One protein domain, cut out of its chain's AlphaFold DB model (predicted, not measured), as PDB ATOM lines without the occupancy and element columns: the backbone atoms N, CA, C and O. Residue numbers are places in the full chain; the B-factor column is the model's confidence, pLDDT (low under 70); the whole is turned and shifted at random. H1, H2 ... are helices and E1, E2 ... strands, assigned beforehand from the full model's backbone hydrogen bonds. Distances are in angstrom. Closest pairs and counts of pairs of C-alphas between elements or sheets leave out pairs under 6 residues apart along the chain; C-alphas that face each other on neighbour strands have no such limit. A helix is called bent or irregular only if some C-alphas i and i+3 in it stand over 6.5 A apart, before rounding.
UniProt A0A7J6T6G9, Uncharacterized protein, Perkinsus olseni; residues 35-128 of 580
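AT A GLANCE: This is residues 35 to 128 of the 580 residues of an uncharacterized protein of Perkinsus olseni (UniProt A0A7J6T6G9). A short two-stranded ribbon, E1 and E2, lies between a small body of helices H2, H3, H4 and H5 and the long helix H1, which stands off as an arm whose residues 35 to 40 stick out free. In the body, H5 packs on both H2 and H4, and H2 folds back into H3 as a hairpin. The printed part has 94 residues, mostly helix, in the order H1 E1 H2 H3 E2 H4 H5 H6, with an antiparallel sheet E1 - E2. It is compact, with a radius of gyration of the C-alphas of 13.3 A, and spans 36 by 32 by 23 A.

IN THESE COORDINATES: E1 is residues 56 to 58 and E2 residues 82 to 84, each 6.9 A long. H1, residues 35 to 51, runs 24.2 A from C-alpha 35 at (208.509, 210.956, 163.576). H2 is residues 59 to 64, 8.4 A, and H3 residues 69 to 77, 14.0 A. H3 is irregular: C-alphas 70 and 73 are 7.2 A apart. H4, residues 91 to 104, measures 20.1 A; H5, residues 111 to 122, 15.8 A. H6, residues 124 to 127, 5.8 A, ends at C-alpha 127 (191.174, 195.654, 188.694).

HOW THE PARTS SIT: E1 and E2 are antiparallel at 144 degrees, with N 57 and O 83 within hydrogen-bond range at 2.9 A. H1 and E2 are near each other; H1 touches no helix. H2 and H3, a helical hairpin, touch at a shallow tilt of 14 degrees, closest at C-alphas 63 and 69, 4.8 A. H5 touches H2 with residues 117 to 121 alone, at a steep tilt of 55 degrees; the closest C-alphas, 62 and 120, are 6.8 A apart. H4 and H5 touch at a steep tilt of 53 degrees, closest at C-alphas 94 and 118, 6.2 A. H5 and H6 meet only through their link. Each O i to N i+4 pair is within hydrogen-bond range in H1, H2, H4 and H5, and 3 of 5 in H3; H6 is too short for one.

THE WHOLE: The C-alphas farthest apart, of Arg 51 and Pro 110, are 36.7 A apart. The printed part has no cut, and no link is long. The pLDDT is under 70 in residues 35 to 54 and 127 to 128.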
ATOM      1  N   GLY A  35     209.890 210.570 163.292       42.66
ATOM      2  CA  GLY A  35     208.509 210.956 163.576       42.66
ATOM      3  C   GLY A  35     207.474 210.183 162.752       42.66
ATOM      4  O   GLY A  35     206.428 209.825 163.294       42.66
ATOM      5  N   ARG A  36     207.768 209.874 161.480       43.94
ATOM      6  CA  ARG A  36     206.907 209.039 160.619       43.94
ATOM      7  C   ARG A  36     206.926 207.569 161.038       43.94
ATOM      8  O   ARG A  36     205.856 207.010 161.232       43.94
ATOM      9  N   ILE A  37     208.094 206.992 161.334       49.72
ATOM     10  CA  ILE A  37     208.202 205.611 161.853       49.72
ATOM     11  C   ILE A  37     207.450 205.454 163.189       49.72
ATOM     12  O   ILE A  37     206.750 204.466 163.397       49.72
ATOM     13  N   ALA A  38     207.527 206.448 164.083       50.88
ATOM     14  CA  ALA A  38     206.796 206.437 165.352       50.88
ATOM     15  C   ALA A  38     205.276 206.650 165.190       50.88
ATOM     16  O   ALA A  38     204.496 206.166 166.014       50.88
ATOM     17  N   ARG A  39     204.835 207.368 164.146       47.56
ATOM     18  CA  ARG A  39     203.411 207.526 163.800       47.56
ATOM     19  C   ARG A  39     202.838 206.255 163.178       47.56
ATOM     20  O   ARG A  39     201.773 205.823 163.604       47.56
ATOM     21  N   ASP A  40     203.572 205.634 162.261       50.75
ATOM     22  CA  ASP A  40     203.165 204.393 161.593       50.75
ATOM     23  C   ASP A  40     203.201 203.197 162.557       50.75
ATOM     24  O   ASP A  40     202.326 202.335 162.510       50.75
ATOM     25  N   GLY A  41     204.145 203.185 163.508       50.34
ATOM     26  CA  GLY A  41     204.171 202.224 164.614       50.34
ATOM     27  C   GLY A  41     202.973 202.362 165.558       50.34
ATOM     28  O   GLY A  41     202.404 201.355 165.966       50.34
ATOM     29  N   ARG A  42     202.520 203.593 165.846       51.97
ATOM     30  CA  ARG A  42     201.282 203.830 166.616       51.97
ATOM     31  C   ARG A  42     200.030 203.431 165.859       51.97
ATOM     32  O   ARG A  42     199.131 202.875 166.472       51.97
ATOM     33  N   ALA A  43     199.954 203.728 164.564       49.66
ATOM     34  CA  ALA A  43     198.808 203.343 163.750       49.66
ATOM     35  C   ALA A  43     198.674 201.814 163.702       49.66
ATOM     36  O   ALA A  43     197.594 201.303 163.979       49.66
ATOM     37  N   ARG A  44     199.785 201.090 163.500       55.22
ATOM     38  CA  ARG A  44     199.809 199.620 163.544       55.22
ATOM     39  C   ARG A  44     199.509 199.057 164.929       55.22
ATOM     40  O   ARG A  44     198.702 198.148 165.020       55.22
ATOM     41  N   ALA A  45     200.074 199.614 166.002       55.03
ATOM     42  CA  ALA A  45     199.798 199.154 167.365       55.03
ATOM     43  C   ALA A  45     198.341 199.401 167.786       55.03
ATOM     44  O   ALA A  45     197.760 198.580 168.485       55.03
ATOM     45  N   VAL A  46     197.727 200.503 167.339       53.41
ATOM     46  CA  VAL A  46     196.303 200.790 167.571       53.41
ATOM     47  C   VAL A  46     195.411 199.889 166.713       53.41
ATOM     48  O   VAL A  46     194.394 199.415 167.198       53.41
ATOM     49  N   GLU A  47     195.791 199.599 165.470       54.31
ATOM     50  CA  GLU A  47     195.066 198.675 164.587       54.31
ATOM     51  C   GLU A  47     195.169 197.211 165.069       54.31
ATOM     52  O   GLU A  47     194.201 196.453 165.008       54.31
ATOM     53  N   GLU A  48     196.308 196.830 165.647       51.69
ATOM     54  CA  GLU A  48     196.560 195.535 166.289       51.69
ATOM     55  C   GLU A  48     195.867 195.436 167.667       51.69
ATOM     56  O   GLU A  48     195.328 194.383 168.011       51.69
ATOM     57  N   ALA A  49     195.755 196.552 168.403       49.31
ATOM     58  CA  ALA A  49     194.960 196.692 169.632       49.31
ATOM     59  C   ALA A  49     193.443 196.711 169.385       49.31
ATOM     60  O   ALA A  49     192.674 196.306 170.246       49.31
ATOM     61  N   LEU A  50     192.992 197.176 168.218       51.28
ATOM     62  CA  LEU A  50     191.592 197.074 167.793       51.28
ATOM     63  C   LEU A  50     191.248 195.656 167.310       51.28
ATOM     64  O   LEU A  50     190.090 195.251 167.382       51.28
ATOM     65  N   ARG A  51     192.245 194.888 166.848       54.88
ATOM     66  CA  ARG A  51     192.106 193.464 166.495       54.88
ATOM     67  C   ARG A  51     192.155 192.523 167.699       54.88
ATOM     68  O   ARG A  51     191.582 191.439 167.631       54.88
ATOM     69  N   THR A  52     192.828 192.908 168.781       54.47
ATOM     70  CA  THR A  52     192.924 192.125 170.020       54.47
ATOM     71  C   THR A  52     191.889 192.625 171.025       54.47
ATOM     72  O   THR A  52     191.866 193.784 171.407       54.47
ATOM     73  N   SER A  53     190.985 191.758 171.469       56.38
ATOM     74  CA  SER A  53     189.826 192.106 172.309       56.38
ATOM     75  C   SER A  53     190.155 192.578 173.743       56.38
ATOM     76  O   SER A  53     189.252 192.650 174.582       56.38
ATOM     77  N   SER A  54     191.416 192.899 174.068       63.50
ATOM     78  CA  SER A  54     191.842 193.295 175.414       63.50
ATOM     79  C   SER A  54     192.073 194.816 175.516       63.50
ATOM     80  O   SER A  54     192.842 195.398 174.753       63.50
ATOM     81  N   PRO A  55     191.429 195.518 176.472       75.62
ATOM     82  CA  PRO A  55     191.608 196.960 176.617       75.62
ATOM     83  C   PRO A  55     193.052 197.281 177.013       75.62
ATOM     84  O   PRO A  55     193.607 196.648 177.915       75.62
ATOM     85  N   GLN A  56     193.657 198.285 176.379       82.62
ATOM     86  CA  GLN A  56     195.019 198.745 176.669       82.62
ATOM     87  C   GLN A  56     195.014 200.024 177.516       82.62
ATOM     88  O   GLN A  56     194.136 200.875 177.394       82.62
ATOM     89  N   VAL A  57     196.011 200.172 178.390       85.69
ATOM     90  CA  VAL A  57     196.199 201.347 179.250       85.69
ATOM     91  C   VAL A  57     197.582 201.938 179.009       85.69
ATOM     92  O   VAL A  57     198.582 201.224 178.940       85.69
ATOM     93  N   SER A  58     197.646 203.269 178.939       91.19
ATOM     94  CA  SER A  58     198.916 203.980 178.806       91.19
ATOM     95  C   SER A  58     199.808 203.776 180.028       91.19
ATOM     96  O   SER A  58     199.386 203.987 181.170       91.19
ATOM     97  N   MET A  59     201.083 203.466 179.787       91.75
ATOM     98  CA  MET A  59     202.108 203.376 180.828       91.75
ATOM     99  C   MET A  59     202.219 204.670 181.645       91.75
ATOM    100  O   MET A  59     202.483 204.631 182.847       91.75
ATOM    101  N   ARG A  60     201.948 205.828 181.028       91.81
ATOM    102  CA  ARG A  60     201.940 207.118 181.728       91.81
ATOM    103  C   ARG A  60     200.933 207.130 182.871       91.81
ATOM    104  O   ARG A  60     201.272 207.547 183.972       91.81
ATOM    105  N   ALA A  61     199.724 206.627 182.625       89.00
ATOM    106  CA  ALA A  61     198.671 206.561 183.633       89.00
ATOM    107  C   ALA A  61     199.047 205.600 184.773       89.00
ATOM    108  O   ALA A  61     198.821 205.903 185.943       89.00
ATOM    109  N   VAL A  62     199.687 204.472 184.441       89.75
ATOM    110  CA  VAL A  62     200.166 203.489 185.428       89.75
ATOM    111  C   VAL A  62     201.225 204.100 186.346       89.75
ATOM    112  O   VAL A  62     201.129 203.976 187.566       89.75
ATOM    113  N   LEU A  63     202.220 204.779 185.772       92.75
ATOM    114  CA  LEU A  63     203.319 205.380 186.525       92.75
ATOM    115  C   LEU A  63     202.875 206.617 187.313       92.75
ATOM    116  O   LEU A  63     203.319 206.814 188.445       92.75
ATOM    117  N   SER A  64     201.973 207.424 186.756       91.81
ATOM    118  CA  SER A  64     201.392 208.587 187.436       91.81
ATOM    119  C   SER A  64     200.577 208.158 188.666       91.81
ATOM    120  O   SER A  64     200.760 208.713 189.749       91.81
ATOM    121  N   GLY A  65     199.819 207.054 188.577       87.56
ATOM    122  CA  GLY A  65     199.067 206.489 189.706       87.56
ATOM    123  C   GLY A  65     199.911 206.022 190.902       87.56
ATOM    124  O   GLY A  65     199.376 205.850 191.996       87.56
ATOM    125  N   ILE A  66     201.223 205.834 190.722       92.50
ATOM    126  CA  ILE A  66     202.178 205.500 191.794       92.50
ATOM    127  C   ILE A  66     203.174 206.635 192.098       92.50
ATOM    128  O   ILE A  66     204.117 206.425 192.864       92.50
ATOM    129  N   GLY A  67     202.992 207.821 191.507       92.38
ATOM    130  CA  GLY A  67     203.872 208.979 191.700       92.38
ATOM    131  C   GLY A  67     205.244 208.857 191.024       92.38
ATOM    132  O   GLY A  67     206.195 209.518 191.433       92.38
ATOM    133  N   LEU A  68     205.376 207.997 190.009       95.25
ATOM    134  CA  LEU A  68     206.628 207.703 189.301       95.25
ATOM    135  C   LEU A  68     206.574 208.077 187.809       95.25
ATOM    136  O   LEU A  68     207.300 207.508 186.996       95.25
ATOM    137  N   GLU A  69     205.753 209.069 187.451       93.31
ATOM    138  CA  GLU A  69     205.571 209.549 186.069       93.31
ATOM    139  C   GLU A  69     206.886 209.964 185.394       93.31
ATOM    140  O   GLU A  69     207.039 209.785 184.190       93.31
ATOM    141  N   LYS A  70     207.876 210.419 186.171       93.88
ATOM    142  CA  LYS A  70     209.215 210.775 185.678       93.88
ATOM    143  C   LYS A  70     209.917 209.668 184.884       93.88
ATOM    144  O   LYS A  70     210.800 209.976 184.094       93.88
ATOM    145  N   TYR A  71     209.547 208.399 185.080       93.69
ATOM    146  CA  TYR A  71     210.134 207.290 184.327       93.69
ATOM    147  C   TYR A  71     209.431 207.009 182.992       93.69
ATOM    148  O   TYR A  71     209.963 206.262 182.178       93.69
ATOM    149  N   PHE A  72     208.267 207.611 182.734       94.75
ATOM    150  CA  PHE A  72     207.477 207.363 181.528       94.75
ATOM    151  C   PHE A  72     208.240 207.562 180.205       94.75
ATOM    152  O   PHE A  72     208.085 206.702 179.336       94.75
ATOM    153  N   PRO A  73     209.078 208.608 180.025       93.62
ATOM    154  CA  PRO A  73     209.846 208.775 178.790       93.62
ATOM    155  C   PRO A  73     210.702 207.547 178.460       93.62
ATOM    156  O   PRO A  73     210.644 207.053 177.340       93.62
ATOM    157  N   TYR A  74     211.372 206.968 179.463       94.19
ATOM    158  CA  TYR A  74     212.225 205.790 179.287       94.19
ATOM    159  C   TYR A  74     211.431 204.539 178.898       94.19
ATOM    160  O   TYR A  74     211.853 203.778 178.034       94.19
ATOM    161  N   PHE A  75     210.253 204.334 179.498       92.81
ATOM    162  CA  PHE A  75     209.376 203.220 179.121       92.81
ATOM    163  C   PHE A  75     208.836 203.380 177.698       92.81
ATOM    164  O   PHE A  75     208.790 202.408 176.948       92.81
ATOM    165  N   ARG A  76     208.476 204.605 177.302       91.25
ATOM    166  CA  ARG A  76     208.002 204.910 175.948       91.25
ATOM    167  C   ARG A  76     209.093 204.697 174.899       91.25
ATOM    168  O   ARG A  76     208.812 204.130 173.850       91.25
ATOM    169  N   GLU A  77     210.317 205.141 175.166       87.69
ATOM    170  CA  GLU A  77     211.453 204.976 174.247       87.69
ATOM    171  C   GLU A  77     211.888 203.510 174.103       87.69
ATOM    172  O   GLU A  77     212.402 203.124 173.058       87.69
ATOM    173  N   SER A  78     211.617 202.680 175.112       87.06
ATOM    174  CA  SER A  78     211.794 201.223 175.066       87.06
ATOM    175  C   SER A  78     210.616 200.455 174.448       87.06
ATOM    176  O   SER A  78     210.624 199.227 174.464       87.06
ATOM    177  N   GLY A  79     209.605 201.147 173.910       87.56
ATOM    178  CA  GLY A  79     208.457 200.518 173.245       87.56
ATOM    179  C   GLY A  79     207.354 200.011 174.183       87.56
ATOM    180  O   GLY A  79     206.464 199.300 173.737       87.56
ATOM    181  N   PHE A  80     207.380 200.384 175.467       90.19
ATOM    182  CA  PHE A  80     206.349 200.045 176.458       90.19
ATOM    183  C   PHE A  80     205.458 201.256 176.768       90.19
ATOM    184  O   PHE A  80     205.309 201.669 177.923       90.19
ATOM    185  N   ASP A  81     204.897 201.883 175.733       88.94
ATOM    186  CA  ASP A  81     204.015 203.047 175.867       88.94
ATOM    187  C   ASP A  81     202.573 202.661 176.237       88.94
ATOM    188  O   ASP A  81     201.922 203.361 177.026       88.94
ATOM    189  N   LEU A  82     202.113 201.520 175.728       87.50
ATOM    190  CA  LEU A  82     200.829 200.890 176.007       87.50
ATOM    191  C   LEU A  82     201.059 199.499 176.600       87.50
ATOM    192  O   LEU A  82     201.963 198.776 176.192       87.50
ATOM    193  N   ILE A  83     200.242 199.115 177.581       86.81
ATOM    194  CA  ILE A  83     200.201 197.731 178.060       86.81
ATOM    195  C   ILE A  83     198.749 197.300 178.233       86.81
ATOM    196  O   ILE A  83     197.913 198.069 178.705       86.81
ATOM    197  N   GLU A  84     198.470 196.042 177.913       85.12
ATOM    198  CA  GLU A  84     197.193 195.375 178.156       85.12
ATOM    199  C   GLU A  84     196.726 195.519 179.614       85.12
ATOM    200  O   GLU A  84     197.397 195.113 180.569       85.12
ATOM    201  N   ALA A  85     195.548 196.109 179.808       77.56
ATOM    202  CA  ALA A  85     194.997 196.430 181.120       77.56
ATOM    203  C   ALA A  85     194.630 195.174 181.918       77.56
ATOM    204  O   ALA A  85     194.846 195.125 183.131       77.56
ATOM    205  N   ASN A  86     194.106 194.164 181.219       76.38
ATOM    206  CA  ASN A  86     193.455 193.002 181.820       76.38
ATOM    207  C   ASN A  86     194.312 191.729 181.803       76.38
ATOM    208  O   ASN A  86     193.921 190.729 182.403       76.38
ATOM    209  N   GLN A  87     195.477 191.755 181.154       81.81
ATOM    210  CA  GLN A  87     196.344 190.589 181.033       81.81
ATOM    211  C   GLN A  87     197.133 190.340 182.322       81.81
ATOM    212  O   GLN A  87     197.730 191.248 182.912       81.81
ATOM    213  N   ARG A  88     197.162 189.081 182.768       81.50
ATOM    214  CA  ARG A  88     197.946 188.663 183.932       81.50
ATOM    215  C   ARG A  88     199.410 188.466 183.536       81.50
ATOM    216  O   ARG A  88     199.796 187.367 183.161       81.50
ATOM    217  N   GLN A  89     200.232 189.495 183.722       84.56
ATOM    218  CA  GLN A  89     201.676 189.408 183.467       84.56
ATOM    219  C   GLN A  89     202.397 188.611 184.556       84.56
ATOM    220  O   GLN A  89     202.184 188.878 185.744       84.56
ATOM    221  N   THR A  90     203.244 187.646 184.202       83.12
ATOM    222  CA  THR A  90     204.015 186.863 185.182       83.12
ATOM    223  C   THR A  90     205.089 187.709 185.874       83.12
ATOM    224  O   THR A  90     205.503 188.759 185.390       83.12
ATOM    225  N   SER A  91     205.565 187.261 187.043       82.00
ATOM    226  CA  SER A  91     206.631 187.963 187.779       82.00
ATOM    227  C   SER A  91     207.893 188.159 186.935       82.00
ATOM    228  O   SER A  91     208.570 189.173 187.082       82.00
ATOM    229  N   ARG A  92     208.183 187.188 186.058       83.81
ATOM    230  CA  ARG A  92     209.325 187.200 185.146       83.81
ATOM    231  C   ARG A  92     209.139 188.229 184.035       83.81
ATOM    232  O   ARG A  92     210.014 189.062 183.863       83.81
ATOM    233  N   GLU A  93     207.981 188.246 183.377       86.75
ATOM    234  CA  GLU A  93     207.667 189.232 182.329       86.75
ATOM    235  C   GLU A  93     207.778 190.672 182.834       86.75
ATOM    236  O   GLU A  93     208.369 191.521 182.174       86.75
ATOM    237  N   VAL A  94     207.254 190.955 184.031       89.69
ATOM    238  CA  VAL A  94     207.326 192.304 184.609       89.69
ATOM    239  C   VAL A  94     208.773 192.706 184.908       89.69
ATOM    240  O   VAL A  94     209.159 193.850 184.660       89.69
ATOM    241  N   GLU A  95     209.590 191.782 185.418       88.81
ATOM    242  CA  GLU A  95     211.017 192.041 185.625       88.81
ATOM    243  C   GLU A  95     211.769 192.220 184.305       88.81
ATOM    244  O   GLU A  95     212.630 193.093 184.212       88.81
ATOM    245  N   ASP A  96     211.424 191.457 183.272       90.50
ATOM    246  CA  ASP A  96     212.028 191.570 181.946       90.50
ATOM    247  C   ASP A  96     211.717 192.928 181.304       90.50
ATOM    248  O   ASP A  96     212.625 193.559 180.761       90.50
ATOM    249  N   ILE A  97     210.495 193.452 181.459       91.12
ATOM    250  CA  ILE A  97     210.129 194.812 181.023       91.12
ATOM    251  C   ILE A  97     211.007 195.857 181.729       91.12
ATOM    252  O   ILE A  97     211.643 196.687 181.077       91.12
ATOM    253  N   ILE A  98     211.095 195.808 183.063       91.81
ATOM    254  CA  ILE A  98     211.865 196.795 183.840       91.81
ATOM    255  C   ILE A  98     213.366 196.692 183.531       91.81
ATOM    256  O   ILE A  98     214.049 197.709 183.388       91.81
ATOM    257  N   ASN A  99     213.887 195.472 183.396       90.75
ATOM    258  CA  ASN A  99     215.277 195.227 183.027       90.75
ATOM    259  C   ASN A  99     215.580 195.720 181.611       90.75
ATOM    260  O   ASN A  99     216.658 196.265 181.386       90.75
ATOM    261  N   THR A 100     214.647 195.562 180.672       91.38
ATOM    262  CA  THR A 100     214.797 196.042 179.292       91.38
ATOM    263  C   THR A 100     214.890 197.562 179.259       91.38
ATOM    264  O   THR A 100     215.827 198.091 178.668       91.38
ATOM    265  N   VAL A 101     214.012 198.262 179.984       91.12
ATOM    266  CA  VAL A 101     214.046 199.731 180.100       91.12
ATOM    267  C   VAL A 101     215.346 200.211 180.749       91.12
ATOM    268  O   VAL A 101     216.007 201.112 180.236       91.12
ATOM    269  N   SER A 102     215.760 199.568 181.845       89.38
ATOM    270  CA  SER A 102     217.005 199.886 182.556       89.38
ATOM    271  C   SER A 102     218.245 199.700 181.669       89.38
ATOM    272  O   SER A 102     219.129 200.559 181.635       89.38
ATOM    273  N   LYS A 103     218.293 198.608 180.891       89.25
ATOM    274  CA  LYS A 103     219.414 198.285 179.994       89.25
ATOM    275  C   LYS A 103     219.450 199.164 178.744       89.25
ATOM    276  O   LYS A 103     220.521 199.652 178.396       89.25
ATOM    277  N   GLN A 104     218.314 199.367 178.075       88.25
ATOM    278  CA  GLN A 104     218.249 200.136 176.827       88.25
ATOM    279  C   GLN A 104     218.500 201.626 177.058       88.25
ATOM    280  O   GLN A 104     219.270 202.229 176.317       88.25
ATOM    281  N   GLN A 105     217.917 202.200 178.115       88.25
ATOM    282  CA  GLN A 105     218.049 203.630 178.414       88.25
ATOM    283  C   GLN A 105     219.234 203.956 179.330       88.25
ATOM    284  O   GLN A 105     219.474 205.118 179.642       88.25
ATOM    285  N   ARG A 106     219.987 202.937 179.775       88.00
ATOM    286  CA  ARG A 106     221.097 203.064 180.740       88.00
ATOM    287  C   ARG A 106     220.694 203.819 182.019       88.00
ATOM    288  O   ARG A 106     221.507 204.522 182.616       88.00
ATOM    289  N   VAL A 107     219.441 203.667 182.455       88.69
ATOM    290  CA  VAL A 107     218.900 204.322 183.654       88.69
ATOM    291  C   VAL A 107     218.860 203.335 184.809       88.69
ATOM    292  O   VAL A 107     218.163 202.324 184.755       88.69
ATOM    293  N   HIS A 108     219.540 203.663 185.907       91.06
ATOM    294  CA  HIS A 108     219.430 202.890 187.137       91.06
ATOM    295  C   HIS A 108     218.157 203.274 187.906       91.06
ATOM    296  O   HIS A 108     218.051 204.371 188.459       91.06
ATOM    297  N   ILE A 109     217.179 202.367 187.950       90.12
ATOM    298  CA  ILE A 109     215.956 202.544 188.740       90.12
ATOM    299  C   ILE A 109     216.221 202.040 190.169       90.12
ATOM    300  O   ILE A 109     216.466 200.842 190.338       90.12
ATOM    301  N   PRO A 110     216.132 202.903 191.203       91.62
ATOM    302  CA  PRO A 110     216.319 202.490 192.591       91.62
ATOM    303  C   PRO A 110     215.376 201.352 192.983       91.62
ATOM    304  O   PRO A 110     214.224 201.310 192.540       91.62
ATOM    305  N   HIS A 111     215.836 200.462 193.863       85.88
ATOM    306  CA  HIS A 111     215.102 199.254 194.249       85.88
ATOM    307  C   HIS A 111     213.675 199.546 194.752       85.88
ATOM    308  O   HIS A 111     212.727 198.846 194.398       85.88
ATOM    309  N   GLU A 112     213.484 200.626 195.513       86.25
ATOM    310  CA  GLU A 112     212.163 201.037 196.002       86.25
ATOM    311  C   GLU A 112     211.199 201.435 194.874       86.25
ATOM    312  O   GLU A 112     210.013 201.098 194.908       86.25
ATOM    313  N   HIS A 113     211.700 202.133 193.851       91.81
ATOM    314  CA  HIS A 113     210.911 202.524 192.683       91.81
ATOM    315  C   HIS A 113     210.627 201.317 191.793       91.81
ATOM    316  O   HIS A 113     209.492 201.143 191.354       91.81
ATOM    317  N   ARG A 114     211.616 200.435 191.608       89.44
ATOM    318  CA  ARG A 114     211.456 199.161 190.898       89.44
ATOM    319  C   ARG A 114     210.355 198.315 191.525       89.44
ATOM    320  O   ARG A 114     209.458 197.887 190.812       89.44
ATOM    321  N   ALA A 115     210.351 198.155 192.848       87.25
ATOM    322  CA  ALA A 115     209.317 197.398 193.550       87.25
ATOM    323  C   ALA A 115     207.916 198.017 193.386       87.25
ATOM    324  O   ALA A 115     206.933 197.292 193.234       87.25
ATOM    325  N   LYS A 116     207.800 199.354 193.394       89.75
ATOM    326  CA  LYS A 116     206.522 200.053 193.158       89.75
ATOM    327  C   LYS A 116     206.021 199.861 191.725       89.75
ATOM    328  O   LYS A 116     204.850 199.533 191.548       89.75
ATOM    329  N   ILE A 117     206.895 200.008 190.729       91.31
ATOM    330  CA  ILE A 117     206.573 199.785 189.308       91.31
ATOM    331  C   ILE A 117     206.191 198.321 189.079       91.31
ATOM    332  O   ILE A 117     205.155 198.040 188.480       91.31
ATOM    333  N   TRP A 118     206.968 197.389 189.637       91.19
ATOM    334  CA  TRP A 118     206.702 195.957 189.559       91.19
ATOM    335  C   TRP A 118     205.325 195.614 190.123       91.19
ATOM    336  O   TRP A 118     204.535 194.942 189.467       91.19
ATOM    337  N   LYS A 119     204.982 196.141 191.307       89.31
ATOM    338  CA  LYS A 119     203.653 195.946 191.901       89.31
ATOM    339  C   LYS A 119     202.554 196.565 191.035       89.31
ATOM    340  O   LYS A 119     201.523 195.932 190.835       89.31
ATOM    341  N   ALA A 120     202.759 197.770 190.511       87.75
ATOM    342  CA  ALA A 120     201.763 198.442 189.680       87.75
ATOM    343  C   ALA A 120     201.443 197.656 188.401       87.75
ATOM    344  O   ALA A 120     200.273 197.527 188.053       87.75
ATOM    345  N   LEU A 121     202.457 197.085 187.748       88.69
ATOM    346  CA  LEU A 121     202.287 196.242 186.565       88.69
ATOM    347  C   LEU A 121     201.698 194.873 186.926       88.69
ATOM    348  O   LEU A 121     200.680 194.462 186.371       88.69
ATOM    349  N   ARG A 122     202.263 194.200 187.937       85.50
ATOM    350  CA  ARG A 122     201.864 192.846 188.345       85.50
ATOM    351  C   ARG A 122     200.460 192.768 188.925       85.50
ATOM    352  O   ARG A 122     199.802 191.749 188.742       85.50
ATOM    353  N   TYR A 123     200.010 193.785 189.659       82.25
ATOM    354  CA  TYR A 123     198.709 193.768 190.333       82.25
ATOM    355  C   TYR A 123     197.603 194.481 189.542       82.25
ATOM    356  O   TYR A 123     196.471 194.546 190.014       82.25
ATOM    357  N   ARG A 124     197.876 194.989 188.333       80.25
ATOM    358  CA  ARG A 124     196.870 195.712 187.539       80.25
ATOM    359  C   ARG A 124     195.669 194.845 187.161       80.25
ATOM    360  O   ARG A 124     194.536 195.300 187.294       80.25
ATOM    361  N   TRP A 125     195.909 193.587 186.790       75.25
ATOM    362  CA  TRP A 125     194.853 192.636 186.424       75.25
ATOM    363  C   TRP A 125     193.838 192.381 187.559       75.25
ATOM    364  O   TRP A 125     192.709 192.010 187.267       75.25
ATOM    365  N   PHE A 126     194.158 192.672 188.834       71.31
ATOM    366  CA  PHE A 126     193.188 192.623 189.951       71.31
ATOM    367  C   PHE A 126     192.044 193.634 189.836       71.31
ATOM    368  O   PHE A 126     191.028 193.505 190.522       71.31
ATOM    369  N   ARG A 127     192.212 194.664 189.002       65.75
ATOM    370  CA  ARG A 127     191.174 195.654 188.694       65.75
ATOM    371  C   ARG A 127     190.419 195.337 187.400       65.75
ATOM    372  O   ARG A 127     189.546 196.114 187.034       65.75
ATOM    373  N   SER A 128     190.743 194.231 186.723       63.94
ATOM    374  CA  SER A 128     190.027 193.787 185.526       63.94
ATOM    375  C   SER A 128     188.576 193.435 185.882       63.94
ATOM    376  O   SER A 128     188.363 192.750 186.885       63.94
TER     377      SER A 128